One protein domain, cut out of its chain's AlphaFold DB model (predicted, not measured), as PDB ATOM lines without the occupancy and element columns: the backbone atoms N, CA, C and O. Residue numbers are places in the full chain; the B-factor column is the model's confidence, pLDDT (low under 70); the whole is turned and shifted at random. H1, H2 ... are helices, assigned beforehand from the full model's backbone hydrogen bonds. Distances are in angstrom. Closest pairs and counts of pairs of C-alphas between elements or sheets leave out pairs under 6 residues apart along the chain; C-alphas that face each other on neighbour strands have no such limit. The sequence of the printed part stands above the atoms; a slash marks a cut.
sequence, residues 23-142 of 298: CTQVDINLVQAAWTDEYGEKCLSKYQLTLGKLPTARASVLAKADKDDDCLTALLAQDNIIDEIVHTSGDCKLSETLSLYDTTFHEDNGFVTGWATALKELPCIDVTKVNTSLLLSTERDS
ATOM      1  N   CYS A  23      33.339  -4.760  14.801       92.81
ATOM      2  CA  CYS A  23      32.229  -5.056  13.906       92.81
ATOM      3  C   CYS A  23      31.304  -6.087  14.563       92.81
ATOM      4  O   CYS A  23      31.732  -7.051  15.200       92.81
ATOM      5  N   THR A  24      30.006  -5.849  14.445       93.62
ATOM      6  CA  THR A  24      28.955  -6.699  14.996       93.62
ATOM      7  C   THR A  24      28.453  -7.672  13.936       93.62
ATOM      8  O   THR A  24      28.683  -7.496  12.741       93.62
ATOM      9  N   GLN A  25      27.678  -8.675  14.359       93.06
ATOM     10  CA  GLN A  25      26.958  -9.540  13.423       93.06
ATOM     11  C   GLN A  25      26.072  -8.730  12.460       93.06
ATOM     12  O   GLN A  25      25.911  -9.131  11.318       93.06
ATOM     13  N   VAL A  26      25.499  -7.604  12.904       91.75
ATOM     14  CA  VAL A  26      24.642  -6.773  12.046       91.75
ATOM     15  C   VAL A  26      25.459  -6.129  10.932       91.75
ATOM     16  O   VAL A  26      25.043  -6.227   9.785       91.75
ATOM     17  N   ASP A  27      26.622  -5.548  11.245       93.00
ATOM     18  CA  ASP A  27      27.485  -4.910  10.239       93.00
ATOM     19  C   ASP A  27      27.879  -5.912   9.148       93.00
ATOM     20  O   ASP A  27      27.690  -5.656   7.964       93.00
ATOM     21  N   ILE A  28      28.333  -7.105   9.546       93.94
ATOM     22  CA  ILE A  28      28.763  -8.127   8.584       93.94
ATOM     23  C   ILE A  28      27.588  -8.686   7.785       93.94
ATOM     24  O   ILE A  28      27.717  -8.859   6.579       93.94
ATOM     25  N   ASN A  29      26.426  -8.908   8.410       93.25
ATOM     26  CA  ASN A  29      25.235  -9.358   7.684       93.25
ATOM     27  C   ASN A  29      24.826  -8.380   6.579       93.25
ATOM     28  O   ASN A  29      24.327  -8.818   5.544       93.25
ATOM     29  N   LEU A  30      24.972  -7.073   6.828       91.81
ATOM     30  CA  LEU A  30      24.651  -6.029   5.857       91.81
ATOM     31  C   LEU A  30      25.624  -6.071   4.682       91.81
ATOM     32  O   LEU A  30      25.185  -6.152   3.544       91.81
ATOM     33  N   VAL A  31      26.929  -6.111   4.950       92.56
ATOM     34  CA  VAL A  31      27.977  -6.198   3.913       92.56
ATOM     35  C   VAL A  31      27.803  -7.452   3.050       92.56
ATOM     36  O   VAL A  31      27.990  -7.427   1.839       92.56
ATOM     37  N   GLN A  32      27.364  -8.556   3.657       93.00
ATOM     38  CA  GLN A  32      27.097  -9.804   2.947       93.00
ATOM     39  C   GLN A  32      25.880  -9.756   2.013       93.00
ATOM     40  O   GLN A  32      25.719 -10.673   1.209       93.00
ATOM     41  N   ALA A  33      25.048  -8.712   2.078       89.88
ATOM     42  CA  ALA A  33      23.890  -8.564   1.201       89.88
ATOM     43  C   ALA A  33      24.264  -8.453  -0.275       89.88
ATOM     44  O   ALA A  33      23.592  -9.071  -1.098       89.88
ATOM     45  N   ALA A  34      25.375  -7.785  -0.592       89.50
ATOM     46  CA  ALA A  34      25.904  -7.671  -1.954       89.50
ATOM     47  C   ALA A  34      26.260  -9.025  -2.602       89.50
ATOM     48  O   ALA A  34      26.469  -9.131  -3.800       89.50
ATOM     49  N   TRP A  35      26.340 -10.101  -1.815       91.69
ATOM     50  CA  TRP A  35      26.612 -11.451  -2.317       91.69
ATOM     51  C   TRP A  35      25.350 -12.306  -2.471       91.69
ATOM     52  O   TRP A  35      25.448 -13.500  -2.760       91.69
ATOM     53  N   THR A  36      24.181 -11.717  -2.216       86.00
ATOM     54  CA  THR A  36      22.860 -12.344  -2.382       86.00
ATOM     55  C   THR A  36      22.005 -11.670  -3.445       86.00
ATOM     56  O   THR A  36      20.873 -12.094  -3.657       86.00
ATOM     57  N   ASP A  37      22.523 -10.624  -4.089       82.44
ATOM     58  CA  ASP A  37      21.929 -10.079  -5.304       82.44
ATOM     59  C   ASP A  37      22.275 -10.946  -6.526       82.44
ATOM     60  O   ASP A  37      23.024 -11.926  -6.435       82.44
ATOM     61  N   GLU A  38      21.719 -10.593  -7.683       85.81
ATOM     62  CA  GLU A  38      21.905 -11.349  -8.919       85.81
ATOM     63  C   GLU A  38      23.388 -11.509  -9.305       85.81
ATOM     64  O   GLU A  38      23.807 -12.593  -9.726       85.81
ATOM     65  N   TYR A  39      24.199 -10.463  -9.145       85.69
ATOM     66  CA  TYR A  39      25.614 -10.469  -9.523       85.69
ATOM     67  C   TYR A  39      26.453 -11.288  -8.545       85.69
ATOM     68  O   TYR A  39      27.262 -12.126  -8.956       85.69
ATOM     69  N   GLY A  40      26.207 -11.121  -7.248       88.94
ATOM     70  CA  GLY A  40      26.790 -11.918  -6.184       88.94
ATOM     71  C   GLY A  40      26.480 -13.404  -6.353       88.94
ATOM     72  O   GLY A  40      27.389 -14.241  -6.301       88.94
ATOM     73  N   GLU A  41      25.223 -13.753  -6.637       91.06
ATOM     74  CA  GLU A  41      24.808 -15.136  -6.880       91.06
ATOM     75  C   GLU A  41      25.443 -15.720  -8.149       91.06
ATOM     76  O   GLU A  41      25.969 -16.843  -8.108       91.06
ATOM     77  N   LYS A  42      25.467 -14.967  -9.260       91.19
ATOM     78  CA  LYS A  42      26.149 -15.368 -10.505       91.19
ATOM     79  C   LYS A  42      27.635 -15.612 -10.267       91.19
ATOM     80  O   LYS A  42      28.130 -16.693 -10.603       91.19
ATOM     81  N   CYS A  43      28.322 -14.667  -9.625       94.19
ATOM     82  CA  CYS A  43      29.732 -14.781  -9.261       94.19
ATOM     83  C   CYS A  43      29.989 -16.052  -8.436       94.19
ATOM     84  O   CYS A  43      30.801 -16.907  -8.812       94.19
ATOM     85  N   LEU A  44      29.268 -16.229  -7.324       94.50
ATOM     86  CA  LEU A  44      29.461 -17.376  -6.436       94.50
ATOM     87  C   LEU A  44      29.190 -18.700  -7.161       94.50
ATOM     88  O   LEU A  44      29.994 -19.633  -7.064       94.50
ATOM     89  N   SER A  45      28.107 -18.779  -7.935       93.81
ATOM     90  CA  SER A  45      27.723 -19.976  -8.687       93.81
ATOM     91  C   SER A  45      28.776 -20.365  -9.733       93.81
ATOM     92  O   SER A  45      29.236 -21.514  -9.762       93.81
ATOM     93  N   LYS A  46      29.246 -19.397 -10.529       94.94
ATOM     94  CA  LYS A  46      30.265 -19.576 -11.580       94.94
ATOM     95  C   LYS A  46      31.557 -20.194 -11.046       94.94
ATOM     96  O   LYS A  46      32.164 -21.049 -11.698       94.94
ATOM     97  N   TYR A  47      31.941 -19.823  -9.827       95.44
ATOM     98  CA  TYR A  47      33.143 -20.315  -9.156       95.44
ATOM     99  C   TYR A  47      32.897 -21.468  -8.171       95.44
ATOM    100  O   TYR A  47      33.836 -21.917  -7.508       95.44
ATOM    101  N   GLN A  48      31.671 -22.006  -8.117       95.06
ATOM    102  CA  GLN A  48      31.254 -23.076  -7.197       95.06
ATOM    103  C   GLN A  48      31.517 -22.721  -5.721       95.06
ATOM    104  O   GLN A  48      31.897 -23.567  -4.902       95.06
ATOM    105  N   LEU A  49      31.338 -21.446  -5.395       92.88
ATOM    106  CA  LEU A  49      31.496 -20.867  -4.074       92.88
ATOM    107  C   LEU A  49      30.135 -20.686  -3.399       92.88
ATOM    108  O   LEU A  49      29.077 -20.748  -4.014       92.88
ATOM    109  N   THR A  50      30.187 -20.472  -2.091       92.81
ATOM    110  CA  THR A  50      29.084 -19.932  -1.294       92.81
ATOM    111  C   THR A  50      29.683 -18.954  -0.290       92.81
ATOM    112  O   THR A  50      30.869 -19.080   0.033       92.81
ATOM    113  N   LEU A  51      28.878 -18.044   0.267       90.25
ATOM    114  CA  LEU A  51      29.321 -17.120   1.321       90.25
ATOM    115  C   LEU A  51      30.061 -17.839   2.461       90.25
ATOM    116  O   LEU A  51      31.204 -17.520   2.775       90.25
ATOM    117  N   GLY A  52      29.475 -18.917   2.993       89.19
ATOM    118  CA  GLY A  52      30.104 -19.721   4.049       89.19
ATOM    119  C   GLY A  52      31.381 -20.465   3.633       89.19
ATOM    120  O   GLY A  52      32.128 -20.929   4.492       89.19
ATOM    121  N   LYS A  53      31.650 -20.604   2.329       91.62
ATOM    122  CA  LYS A  53      32.854 -21.262   1.801       91.62
ATOM    123  C   LYS A  53      33.936 -20.286   1.359       91.62
ATOM    124  O   LYS A  53      35.081 -20.730   1.265       91.62
ATOM    125  N   LEU A  54      33.630 -19.002   1.148       91.06
ATOM    126  CA  LEU A  54      34.625 -17.972   0.817       91.06
ATOM    127  C   LEU A  54      35.857 -18.015   1.744       91.06
ATOM    128  O   LEU A  54      36.965 -18.111   1.212       91.06
ATOM    129  N   PRO A  55      35.723 -18.119   3.087       91.50
ATOM    130  CA  PRO A  55      36.878 -18.166   3.992       91.50
ATOM    131  C   PRO A  55      37.791 -19.380   3.790       91.50
ATOM    132  O   PRO A  55      38.906 -19.421   4.292       91.50
ATOM    133  N   THR A  56      37.341 -20.414   3.084       93.12
ATOM    134  CA  THR A  56      38.113 -21.651   2.866       93.12
ATOM    135  C   THR A  56      38.344 -21.947   1.386       93.12
ATOM    136  O   THR A  56      38.862 -23.009   1.030       93.12
ATOM    137  N   ALA A  57      37.983 -21.008   0.512       94.12
ATOM    138  CA  ALA A  57      38.129 -21.147  -0.922       94.12
ATOM    139  C   ALA A  57      39.606 -21.241  -1.331       94.12
ATOM    140  O   ALA A  57      40.513 -20.691  -0.700       94.12
ATOM    141  N   ARG A  58      39.862 -21.967  -2.423       95.25
ATOM    142  CA  ARG A  58      41.217 -22.110  -2.968       95.25
ATOM    143  C   ARG A  58      41.662 -20.785  -3.584       95.25
ATOM    144  O   ARG A  58      40.929 -20.216  -4.384       95.25
ATOM    145  N   ALA A  59      42.903 -20.376  -3.319       93.62
ATOM    146  CA  ALA A  59      43.476 -19.137  -3.858       93.62
ATOM    147  C   ALA A  59      43.377 -19.029  -5.394       93.62
ATOM    148  O   ALA A  59      43.130 -17.958  -5.925       93.62
ATOM    149  N   SER A  60      43.504 -20.144  -6.121       93.75
ATOM    150  CA  SER A  60      43.373 -20.155  -7.585       93.75
ATOM    151  C   SER A  60      41.945 -19.950  -8.100       93.75
ATOM    152  O   SER A  60      41.778 -19.623  -9.272       93.75
ATOM    153  N   VAL A  61      40.929 -20.188  -7.267       96.06
ATOM    154  CA  VAL A  61      39.526 -19.882  -7.582       96.06
ATOM    155  C   VAL A  61      39.264 -18.405  -7.310       96.06
ATOM    156  O   VAL A  61      38.758 -17.721  -8.190       96.06
ATOM    157  N   LEU A  62      39.703 -17.906  -6.151       94.44
ATOM    158  CA  LEU A  62      39.568 -16.496  -5.776       94.44
ATOM    159  C   LEU A  62      40.274 -15.569  -6.779       94.44
ATOM    160  O   LEU A  62      39.651 -14.663  -7.306       94.44
ATOM    161  N   ALA A  63      41.500 -15.900  -7.198       92.44
ATOM    162  CA  ALA A  63      42.239 -15.121  -8.198       92.44
ATOM    163  C   ALA A  63      41.585 -15.075  -9.597       92.44
ATOM    164  O   ALA A  63      41.985 -14.267 -10.436       92.44
ATOM    165  N   LYS A  64      40.647 -15.987  -9.893       93.50
ATOM    166  CA  LYS A  64      39.817 -15.901 -11.103       93.50
ATOM    167  C   LYS A  64      38.600 -15.014 -10.865       93.50
ATOM    168  O   LYS A  64      38.324 -14.180 -11.713       93.50
ATOM    169  N   ALA A  65      37.942 -15.176  -9.716       92.50
ATOM    170  CA  ALA A  65      36.824 -14.336  -9.297       92.50
ATOM    171  C   ALA A  65      37.216 -12.849  -9.227       92.50
ATOM    172  O   ALA A  65      36.457 -12.004  -9.671       92.50
ATOM    173  N   ASP A  66      38.444 -12.533  -8.809       92.06
ATOM    174  CA  ASP A  66      38.983 -11.161  -8.781       92.06
ATOM    175  C   ASP A  66      39.039 -10.465 -10.157       92.06
ATOM    176  O   ASP A  66      39.332  -9.276 -10.233       92.06
ATOM    177  N   LYS A  67      38.838 -11.198 -11.257       89.62
ATOM    178  CA  LYS A  67      38.887 -10.683 -12.636       89.62
ATOM    179  C   LYS A  67      37.564 -10.854 -13.375       89.62
ATOM    180  O   LYS A  67      37.543 -10.762 -14.598       89.62
ATOM    181  N   ASP A  68      36.519 -11.230 -12.656       91.12
ATOM    182  CA  ASP A  68      35.228 -11.567 -13.222       91.12
ATOM    183  C   ASP A  68      34.260 -10.405 -13.047       91.12
ATOM    184  O   ASP A  68      34.092  -9.933 -11.925       91.12
ATOM    185  N   ASP A  69      33.621  -9.970 -14.130       84.62
ATOM    186  CA  ASP A  69      32.770  -8.778 -14.106       84.62
ATOM    187  C   ASP A  69      31.606  -8.920 -13.112       84.62
ATOM    188  O   ASP A  69      31.375  -8.007 -12.325       84.62
ATOM    189  N   ASP A  70      30.965 -10.097 -13.033       85.31
ATOM    190  CA  ASP A  70      29.892 -10.359 -12.058       85.31
ATOM    191  C   ASP A  70      30.401 -10.187 -10.612       85.31
ATOM    192  O   ASP A  70      29.722  -9.642  -9.744       85.31
ATOM    193  N   CYS A  71      31.630 -10.636 -10.341       91.31
ATOM    194  CA  CYS A  71      32.243 -10.524  -9.021       91.31
ATOM    195  C   CYS A  71      32.698  -9.096  -8.700       91.31
ATOM    196  O   CYS A  71      32.638  -8.687  -7.542       91.31
ATOM    197  N   LEU A  72      33.165  -8.344  -9.699       86.44
ATOM    198  CA  LEU A  72      33.544  -6.941  -9.538       86.44
ATOM    199  C   LEU A  72      32.316  -6.068  -9.256       86.44
ATOM    200  O   LEU A  72      32.388  -5.204  -8.387       86.44
ATOM    201  N   THR A  73      31.184  -6.341  -9.909       83.06
ATOM    202  CA  THR A  73      29.910  -5.668  -9.620       83.06
ATOM    203  C   THR A  73      29.430  -5.964  -8.199       83.06
ATOM    204  O   THR A  73      29.099  -5.036  -7.464       83.06
ATOM    205  N   ALA A  74      29.484  -7.226  -7.756       88.56
ATOM    206  CA  ALA A  74      29.152  -7.585  -6.373       88.56
ATOM    207  C   ALA A  74      30.075  -6.890  -5.348       88.56
ATOM    208  O   ALA A  74      29.624  -6.427  -4.302       88.56
ATOM    209  N   LEU A  75      31.375  -6.769  -5.647       90.00
ATOM    210  CA  LEU A  75      32.314  -6.020  -4.806       90.00
ATOM    211  C   LEU A  75      31.988  -4.524  -4.760       90.00
ATOM    212  O   LEU A  75      32.116  -3.924  -3.700       90.00
ATOM    213  N   LEU A  76      31.541  -3.924  -5.865       84.56
ATOM    214  CA  LEU A  76      31.122  -2.519  -5.892       84.56
ATOM    215  C   LEU A  76      29.864  -2.290  -5.044       84.56
ATOM    216  O   LEU A  76      29.799  -1.329  -4.281       84.56
ATOM    217  N   ALA A  77      28.887  -3.193  -5.120       83.88
ATOM    218  CA  ALA A  77      27.720  -3.149  -4.245       83.88
ATOM    219  C   ALA A  77      28.120  -3.293  -2.765       83.88
ATOM    220  O   ALA A  77      27.627  -2.557  -1.909       83.88
ATOM    221  N   GLN A  78      29.067  -4.188  -2.461       90.88
ATOM    222  CA  GLN A  78      29.633  -4.329  -1.119       90.88
ATOM    223  C   GLN A  78      30.289  -3.026  -0.639       90.88
ATOM    224  O   GLN A  78      30.096  -2.638   0.511       90.88
ATOM    225  N   ASP A  79      31.043  -2.362  -1.515       87.44
ATOM    226  CA  ASP A  79      31.728  -1.094  -1.257       87.44
ATOM    227  C   ASP A  79      30.744  -0.008  -0.818       87.44
ATOM    228  O   ASP A  79      30.879   0.569   0.259       87.44
ATOM    229  N   ASN A  80      29.669   0.167  -1.590       83.88
ATOM    230  CA  ASN A  80      28.611   1.132  -1.294       83.88
ATOM    231  C   ASN A  80      27.945   0.865   0.067       83.88
ATOM    232  O   ASN A  80      27.635   1.795   0.813       83.88
ATOM    233  N   ILE A  81      27.736  -0.409   0.421       88.62
ATOM    234  CA  ILE A  81      27.202  -0.794   1.736       88.62
ATOM    235  C   ILE A  81      28.188  -0.437   2.850       88.62
ATOM    236  O   ILE A  81      27.769   0.045   3.906       88.62
ATOM    237  N   ILE A  82      29.483  -0.687   2.649       89.69
ATOM    238  CA  ILE A  82      30.517  -0.357   3.633       89.69
ATOM    239  C   ILE A  82      30.581   1.156   3.845       89.69
ATOM    240  O   ILE A  82      30.569   1.593   4.998       89.69
ATOM    241  N   ASP A  83      30.576   1.942   2.771       84.94
ATOM    242  CA  ASP A  83      30.557   3.404   2.833       84.94
ATOM    243  C   ASP A  83      29.370   3.920   3.651       84.94
ATOM    244  O   ASP A  83      29.544   4.765   4.532       84.94
ATOM    245  N   GLU A  84      28.179   3.355   3.446       85.06
ATOM    246  CA  GLU A  84      26.984   3.729   4.206       85.06
ATOM    247  C   GLU A  84      27.089   3.344   5.692       85.06
ATOM    248  O   GLU A  84      26.752   4.136   6.578       85.06
ATOM    249  N   ILE A  85      27.620   2.157   6.010       87.94
ATOM    250  CA  ILE A  85      27.866   1.746   7.405       87.94
ATOM    251  C   ILE A  85      28.842   2.712   8.081       87.94
ATOM    252  O   ILE A  85      28.590   3.150   9.210       87.94
ATOM    253  N   VAL A  86      29.946   3.044   7.409       87.75
ATOM    254  CA  VAL A  86      30.985   3.941   7.924       87.75
ATOM    255  C   VAL A  86      30.432   5.353   8.097       87.75
ATOM    256  O   VAL A  86      30.675   5.978   9.134       87.75
ATOM    257  N   HIS A  87      29.638   5.836   7.142       82.88
ATOM    258  CA  HIS A  87      28.971   7.130   7.221       82.88
ATOM    259  C   HIS A  87      28.012   7.208   8.417       82.88
ATOM    260  O   HIS A  87      28.076   8.151   9.211       82.88
ATOM    261  N   THR A  88      27.155   6.199   8.578       83.19
ATOM    262  CA  THR A  88      26.070   6.212   9.565       83.19
ATOM    263  C   THR A  88      26.537   5.848  10.978       83.19
ATOM    264  O   THR A  88      26.079   6.436  11.961       83.19
ATOM    265  N   SER A  89      27.440   4.876  11.113       85.56
ATOM    266  CA  SER A  89      27.807   4.274  12.408       85.56
ATOM    267  C   SER A  89      29.292   4.376  12.755       85.56
ATOM    268  O   SER A  89      29.698   3.901  13.823       85.56
ATOM    269  N   GLY A  90      30.099   4.988  11.885       88.06
ATOM    270  CA  GLY A  90      31.552   4.965  11.980       88.06
ATOM    271  C   GLY A  90      32.137   3.604  11.602       88.06
ATOM    272  O   GLY A  90      31.473   2.564  11.666       88.06
ATOM    273  N   ASP A  91      33.414   3.629  11.238       91.88
ATOM    274  CA  ASP A  91      34.176   2.434  10.894       91.88
ATOM    275  C   ASP A  91      34.314   1.463  12.083       91.88
ATOM    276  O   ASP A  91      34.224   1.836  13.264       91.88
ATOM    277  N   CYS A  92      34.521   0.184  11.779       92.31
ATOM    278  CA  CYS A  92      34.638  -0.881  12.761       92.31
ATOM    279  C   CYS A  92      35.792  -1.834  12.438       92.31
ATOM    280  O   CYS A  92      36.196  -1.991  11.297       92.31
ATOM    281  N   LYS A  93      36.345  -2.486  13.457       92.31
ATOM    282  CA  LYS A  93      37.427  -3.463  13.333       92.31
ATOM    283  C   LYS A  93      36.873  -4.841  13.016       92.31
ATOM    284  O   LYS A  93      36.031  -5.347  13.761       92.31
ATOM    285  N   LEU A  94      37.412  -5.449  11.965       89.12
ATOM    286  CA  LEU A  94      37.286  -6.876  11.677       89.12
ATOM    287  C   LEU A  94      38.346  -7.669  12.450       89.12
ATOM    288  O   LEU A  94      38.063  -8.751  12.959       89.12
ATOM    289  N   SER A  95      39.546  -7.097  12.599       87.12
ATOM    290  CA  SER A  95      40.638  -7.652  13.398       87.12
ATOM    291  C   SER A  95      41.495  -6.558  14.045       87.12
ATOM    292  O   SER A  95      41.157  -5.376  14.021       87.12
ATOM    293  N   GLU A  96      42.612  -6.930  14.677       84.62
ATOM    294  CA  GLU A  96      43.532  -5.949  15.272       84.62
ATOM    295  C   GLU A  96      44.150  -5.003  14.231       84.62
ATOM    296  O   GLU A  96      44.524  -3.882  14.584       84.62
ATOM    297  N   THR A  97      44.245  -5.444  12.973       85.06
ATOM    298  CA  THR A  97      44.951  -4.743  11.892       85.06
ATOM    299  C   THR A  97      44.084  -4.421  10.682       85.06
ATOM    300  O   THR A  97      44.582  -3.758   9.779       85.06
ATOM    301  N   LEU A  98      42.835  -4.889  10.644       86.38
ATOM    302  CA  LEU A  98      41.926  -4.695   9.517       86.38
ATOM    303  C   LEU A  98      40.622  -4.055   9.996       86.38
ATOM    304  O   LEU A  98      39.924  -4.614  10.852       86.38
ATOM    305  N   SER A  99      40.297  -2.884   9.453       90.50
ATOM    306  CA  SER A  99      38.970  -2.288   9.597       90.50
ATOM    307  C   SER A  99      38.008  -2.777   8.514       90.50
ATOM    308  O   SER A  99      38.415  -3.431   7.556       90.50
ATOM    309  N   LEU A 100      36.719  -2.482   8.672       90.69
ATOM    310  CA  LEU A 100      35.725  -2.735   7.641       90.69
ATOM    311  C   LEU A 100      35.983  -1.837   6.433       90.69
ATOM    312  O   LEU A 100      35.956  -2.325   5.306       90.69
ATOM    313  N   TYR A 101      36.292  -0.560   6.665       89.00
ATOM    314  CA  TYR A 101      36.625   0.357   5.584       89.00
ATOM    315  C   TYR A 101      37.865  -0.094   4.799       89.00
ATOM    316  O   TYR A 101      37.877   0.022   3.585       89.00
ATOM    317  N   ASP A 102      38.860  -0.726   5.423       87.25
ATOM    318  CA  ASP A 102      40.039  -1.269   4.719       87.25
ATOM    319  C   ASP A 102      39.730  -2.485   3.815       87.25
ATOM    320  O   ASP A 102      40.638  -3.023   3.177       87.25
ATOM    321  N   THR A 103      38.478  -2.961   3.774       85.81
ATOM    322  CA  THR A 103      38.026  -4.023   2.851       85.81
ATOM    323  C   THR A 103      37.336  -3.509   1.586       85.81
ATOM    324  O   THR A 103      36.975  -4.314   0.727       85.81
ATOM    325  N   THR A 104      37.170  -2.189   1.472       78.69
ATOM    326  CA  THR A 104      36.708  -1.478   0.264       78.69
ATOM    327  C   THR A 104      37.735  -1.569  -0.869       78.69
ATOM    328  O   THR A 104      38.795  -2.175  -0.687       78.69
ATOM    329  N   PHE A 105      37.469  -0.978  -2.045       65.56
ATOM    330  CA  PHE A 105      38.412  -0.861  -3.184       65.56
ATOM    331  C   PHE A 105      39.668  -0.003  -2.881       65.56
ATOM    332  O   PHE A 105      40.089   0.876  -3.642       65.56
ATOM    333  N   HIS A 106      40.318  -0.262  -1.755       52.59
ATOM    334  CA  HIS A 106      41.560   0.324  -1.303       52.59
ATOM    335  C   HIS A 106      42.588  -0.810  -1.141       52.59
ATOM    336  O   HIS A 106      42.406  -1.753  -0.376       52.59
ATOM    337  N   GLU A 107      43.684  -0.728  -1.898       52.69
ATOM    338  CA  GLU A 107      44.835  -1.642  -1.803       52.69
ATOM    339  C   GLU A 107      44.530  -3.138  -2.092       52.69
ATOM    340  O   GLU A 107      43.695  -3.469  -2.933       52.69
ATOM    341  N   ASP A 108      45.278  -4.056  -1.461       58.19
ATOM    342  CA  ASP A 108      45.288  -5.507  -1.719       58.19
ATOM    343  C   ASP A 108      44.018  -6.247  -1.222       58.19
ATOM    344  O   ASP A 108      43.869  -7.449  -1.469       58.19
ATOM    345  N   ASN A 109      43.102  -5.557  -0.523       63.12
ATOM    346  CA  ASN A 109      41.935  -6.155   0.143       63.12
ATOM    347  C   ASN A 109      40.595  -5.945  -0.588       63.12
ATOM    348  O   ASN A 109      39.657  -6.700  -0.325       63.12
ATOM    349  N   GLY A 110      40.521  -5.009  -1.539       72.44
ATOM    350  CA  GLY A 110      39.323  -4.691  -2.335       72.44
ATOM    351  C   GLY A 110      38.977  -5.705  -3.430       72.44
ATOM    352  O   GLY A 110      38.522  -5.346  -4.510       72.44
ATOM    353  N   PHE A 111      39.256  -6.981  -3.184       87.75
ATOM    354  CA  PHE A 111      39.065  -8.085  -4.122       87.75
ATOM    355  C   PHE A 111      38.331  -9.238  -3.434       87.75
ATOM    356  O   PHE A 111      38.303  -9.324  -2.204       87.75
ATOM    357  N   VAL A 112      37.818 -10.203  -4.204       90.00
ATOM    358  CA  VAL A 112      37.188 -11.414  -3.651       90.00
ATOM    359  C   VAL A 112      38.186 -12.167  -2.768       90.00
ATOM    360  O   VAL A 112      37.822 -12.686  -1.713       90.00
ATOM    361  N   THR A 113      39.467 -12.188  -3.153       91.56
ATOM    362  CA  THR A 113      40.560 -12.735  -2.332       91.56
ATOM    363  C   THR A 113      40.729 -12.005  -0.994       91.56
ATOM    364  O   THR A 113      40.924 -12.657   0.041       91.56
ATOM    365  N   GLY A 114      40.658 -10.675  -1.005       89.56
ATOM    366  CA  GLY A 114      40.773  -9.839   0.187       89.56
ATOM    367  C   GLY A 114      39.586 -10.037   1.124       89.56
ATOM    368  O   GLY A 114      39.774 -10.398   2.286       89.56
ATOM    369  N   TRP A 115      38.366  -9.983   0.588       91.94
ATOM    370  CA  TRP A 115      37.145 -10.255   1.343       91.94
ATOM    371  C   TRP A 115      37.117 -11.669   1.937       91.94
ATOM    372  O   TRP A 115      36.868 -11.857   3.129       91.94
ATOM    373  N   ALA A 116      37.485 -12.686   1.154       92.12
ATOM    374  CA  ALA A 116      37.627 -14.053   1.648       92.12
ATOM    375  C   ALA A 116      38.666 -14.175   2.776       92.12
ATOM    376  O   ALA A 116      38.564 -15.073   3.612       92.12
ATOM    377  N   THR A 117      39.679 -13.308   2.799       90.50
ATOM    378  CA  THR A 117      40.677 -13.256   3.872       90.50
ATOM    379  C   THR A 117      40.117 -12.565   5.108       90.50
ATOM    380  O   THR A 117      40.197 -13.151   6.183       90.50
ATOM    381  N   ALA A 118      39.455 -11.420   4.946       90.44
ATOM    382  CA  ALA A 118      38.779 -10.706   6.024       90.44
ATOM    383  C   ALA A 118      37.782 -11.610   6.769       90.44
ATOM    384  O   ALA A 118      37.817 -11.712   7.994       90.44
ATOM    385  N   LEU A 119      36.967 -12.378   6.038       91.38
ATOM    386  CA  LEU A 119      35.999 -13.300   6.637       91.38
ATOM    387  C   LEU A 119      36.644 -14.427   7.474       91.38
ATOM    388  O   LEU A 119      35.999 -14.947   8.385       91.38
ATOM    389  N   LYS A 120      37.902 -14.820   7.207       89.06
ATOM    390  CA  LYS A 120      38.619 -15.811   8.043       89.06
ATOM    391  C   LYS A 120      38.917 -15.274   9.438       89.06
ATOM    392  O   LYS A 120      39.052 -16.067  10.369       89.06
ATOM    393  N   GLU A 121      39.037 -13.959   9.579       84.12
ATOM    394  CA  GLU A 121      39.404 -13.292  10.828       84.12
ATOM    395  C   GLU A 121      38.203 -13.070  11.762       84.12
ATOM    396  O   GLU A 121      38.377 -12.550  12.860       84.12
ATOM    397  N   LEU A 122      37.002 -13.535  11.381       87.94
ATOM    398  CA  LEU A 122      35.737 -13.311  12.095       87.94
ATOM    399  C   LEU A 122      35.188 -14.575  12.806       87.94
ATOM    400  O   LEU A 122      34.063 -14.999  12.536       87.94
ATOM    401  N   PRO A 123      35.910 -15.204  13.757       76.19
ATOM    402  CA  PRO A 123      35.551 -16.515  14.317       76.19
ATOM    403  C   PRO A 123      34.252 -16.539  15.141       76.19
ATOM    404  O   PRO A 123      33.760 -17.617  15.475       76.19
ATOM    405  N   CYS A 124      33.706 -15.378  15.508       82.50
ATOM    406  CA  CYS A 124      32.481 -15.256  16.304       82.50
ATOM    407  C   CYS A 124      31.282 -14.725  15.508       82.50
ATOM    408  O   CYS A 124      30.232 -14.478  16.099       82.50
ATOM    409  N   ILE A 125      31.434 -14.545  14.195       86.44
ATOM    410  CA  ILE A 125      30.387 -14.032  13.315       86.44
ATOM    411  C   ILE A 125      29.938 -15.162  12.401       86.44
ATOM    412  O   ILE A 125      30.738 -15.847  11.767       86.44
ATOM    413  N   ASP A 126      28.630 -15.369  12.343       89.88
ATOM    414  CA  ASP A 126      28.037 -16.296  11.396       89.88
ATOM    415  C   ASP A 126      28.022 -15.653  10.009       89.88
ATOM    416  O   ASP A 126      27.100 -14.914   9.672       89.88
ATOM    417  N   VAL A 127      29.057 -15.937   9.223       87.88
ATOM    418  CA  VAL A 127      29.250 -15.410   7.863       87.88
ATOM    419  C   VAL A 127      28.257 -15.970   6.835       87.88
ATOM    420  O   VAL A 127      28.419 -15.743   5.640       87.88
ATOM    421  N   THR A 128      27.277 -16.768   7.259       88.50
ATOM    422  CA  THR A 128      26.204 -17.257   6.380       88.50
ATOM    423  C   THR A 128      24.927 -16.433   6.493       88.50
ATOM    424  O   THR A 128      24.000 -16.638   5.711       88.50
ATOM    425  N   LYS A 129      24.855 -15.516   7.465       88.31
ATOM    426  CA  LYS A 129      23.683 -14.677   7.690       88.31
ATOM    427  C   LYS A 129      23.763 -13.411   6.868       88.31
ATOM    428  O   LYS A 129      24.762 -12.718   6.881       88.31
ATOM    429  N   VAL A 130      22.648 -13.057   6.256       87.19
ATOM    430  CA  VAL A 130      22.568 -11.882   5.396       87.19
ATOM    431  C   VAL A 130      21.408 -11.006   5.836       87.19
ATOM    432  O   VAL A 130      20.377 -11.506   6.292       87.19
ATOM    433  N   ASN A 131      21.589  -9.693   5.739       84.38
ATOM    434  CA  ASN A 131      20.530  -8.717   5.915       84.38
ATOM    435  C   ASN A 131      20.528  -7.750   4.730       84.38
ATOM    436  O   ASN A 131      21.381  -6.876   4.633       84.38
ATOM    437  N   THR A 132      19.526  -7.876   3.867       79.75
ATOM    438  CA  THR A 132      19.399  -7.078   2.645       79.75
ATOM    439  C   THR A 132      18.867  -5.667   2.884       79.75
ATOM    440  O   THR A 132      18.757  -4.897   1.939       79.75
ATOM    441  N   SER A 133      18.556  -5.278   4.130       77.25
ATOM    442  CA  SER A 133      17.926  -3.982   4.404       77.25
ATOM    443  C   SER A 133      18.759  -2.782   3.956       77.25
ATOM    444  O   SER A 133      18.164  -1.793   3.540       77.25
ATOM    445  N   LEU A 134      20.095  -2.862   4.078       72.94
ATOM    446  CA  LEU A 134      20.982  -1.758   3.700       72.94
ATOM    447  C   LEU A 134      21.364  -1.798   2.222       72.94
ATOM    448  O   LEU A 134      21.416  -0.738   1.632       72.94
ATOM    449  N   LEU A 135      21.522  -2.976   1.604       73.38
ATOM    450  CA  LEU A 135      21.665  -3.068   0.142       73.38
ATOM    451  C   LEU A 135      20.466  -2.403  -0.548       73.38
ATOM    452  O   LEU A 135      20.625  -1.472  -1.326       73.38
ATOM    453  N   LEU A 136      19.259  -2.773  -0.114       67.38
ATOM    454  CA  LEU A 136      18.013  -2.176  -0.587       67.38
ATOM    455  C   LEU A 136      17.867  -0.687  -0.233       67.38
ATOM    456  O   LEU A 136      16.944  -0.047  -0.733       67.38
ATOM    457  N   SER A 137      18.652  -0.137   0.701       63.88
ATOM    458  CA  SER A 137      18.677   1.308   0.960       63.88
ATOM    459  C   SER A 137      19.785   2.004   0.188       63.88
ATOM    460  O   SER A 137      19.543   3.096  -0.288       63.88
ATOM    461  N   THR A 138      20.954   1.395  -0.009       63.97
ATOM    462  CA  THR A 138      22.033   1.961  -0.824       63.97
ATOM    463  C   THR A 138      21.663   1.961  -2.298       63.97
ATOM    464  O   THR A 138      21.856   2.977  -2.949       63.97
ATOM    465  N   GLU A 139      21.034   0.905  -2.819       64.06
ATOM    466  CA  GLU A 139      20.436   0.896  -4.166       64.06
ATOM    467  C   GLU A 139      19.350   1.974  -4.286       64.06
ATOM    468  O   GLU A 139      19.259   2.686  -5.281       64.06
ATOM    469  N   ARG A 140      18.550   2.162  -3.230       56.78
ATOM    470  CA  ARG A 140      17.480   3.163  -3.214       56.78
ATOM    471  C   ARG A 140      18.007   4.591  -3.130       56.78
ATOM    472  O   ARG A 140      17.483   5.441  -3.835       56.78
ATOM    473  N   ASP A 141      18.975   4.872  -2.267       54.44
ATOM    474  CA  ASP A 141      19.434   6.224  -1.926       54.44
ATOM    475  C   ASP A 141      20.552   6.721  -2.859       54.44
ATOM    476  O   ASP A 141      20.785   7.928  -2.935       54.44
ATOM    477  N   SER A 142      21.211   5.824  -3.605       61.84
ATOM    478  CA  SER A 142      22.227   6.189  -4.605       61.84
ATOM    479  C   SER A 142      21.650   6.493  -5.987       61.84
ATOM    480  O   SER A 142      22.239   7.287  -6.725       61.84
TER     481      SER A 142
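AT A GLANCE: This is residues 23 to 142 of the 298 residues of an uncharacterized protein of Aphanomyces euteiches (UniProt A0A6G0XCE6). The long helix H5 and the shorter H1 lie side by side, running opposite ways, with H2 packed on residues 70 to 74 of H5 and H7 set across both H1 and H5. A second group, H6 with H3 and H4 packed on it, comes close to H5 near Cys 71. The printed part has 120 residues with seven named helices, H1 to H7 in chain order, and no named strand: all helix, the packing mostly crossed. It is compact, with a radius of gyration of the C-alphas of 12.9 A and spans of 35 by 33 by 26 A.

HOW THE PARTS SIT: Start at H5, residues 69 to 89. H1, residues 25 to 35, touches it at a shallow tilt of 29 degrees, closest at C-alphas 34 and 78, 5.1 A apart. H2, residues 38 to 46, touches H5 at a steep tilt of 50 degrees, closest at C-alphas 40 and 74, 4.9 A. H7, residues 135 to 142, touches residues 77 to 84 of H5 alone, about perpendicular at 80 degrees, closest at C-alphas 135 and 81, 6.2 A. H6, residues 112 to 121, touches H3, residues 51 to 56, closest at C-alphas 116 and 55, 4.8 A, and H4, residues 59 to 65, closest at C-alphas 113 and 62, 5.2 A. Every O i to N i+4 pair is within hydrogen-bond range in H2 and H5; H1 has 4 of 7, H4 2 of 3, H6 4 of 6, H7 3 of 4, and H3 0 of 2, beside 2 of 3 O i to N i+3 pairs.

IN THESE COORDINATES: Find C-alpha 69 at (32.770, -8.778, -14.106); H5 runs 30.0 A from there. H1 runs 15.9 A from C-alpha 25 at (26.958, -9.540, 13.423), and H6 14.8 A.

THE WHOLE: The farthest C-alphas, of Ser 60 and Asp 141, are 36.1 A apart. The printed part has no cut; the links H5 to H6 and H6 to H7 are long. Look for pLDDT under 70 at residues 105 to 109 and 136 to 142.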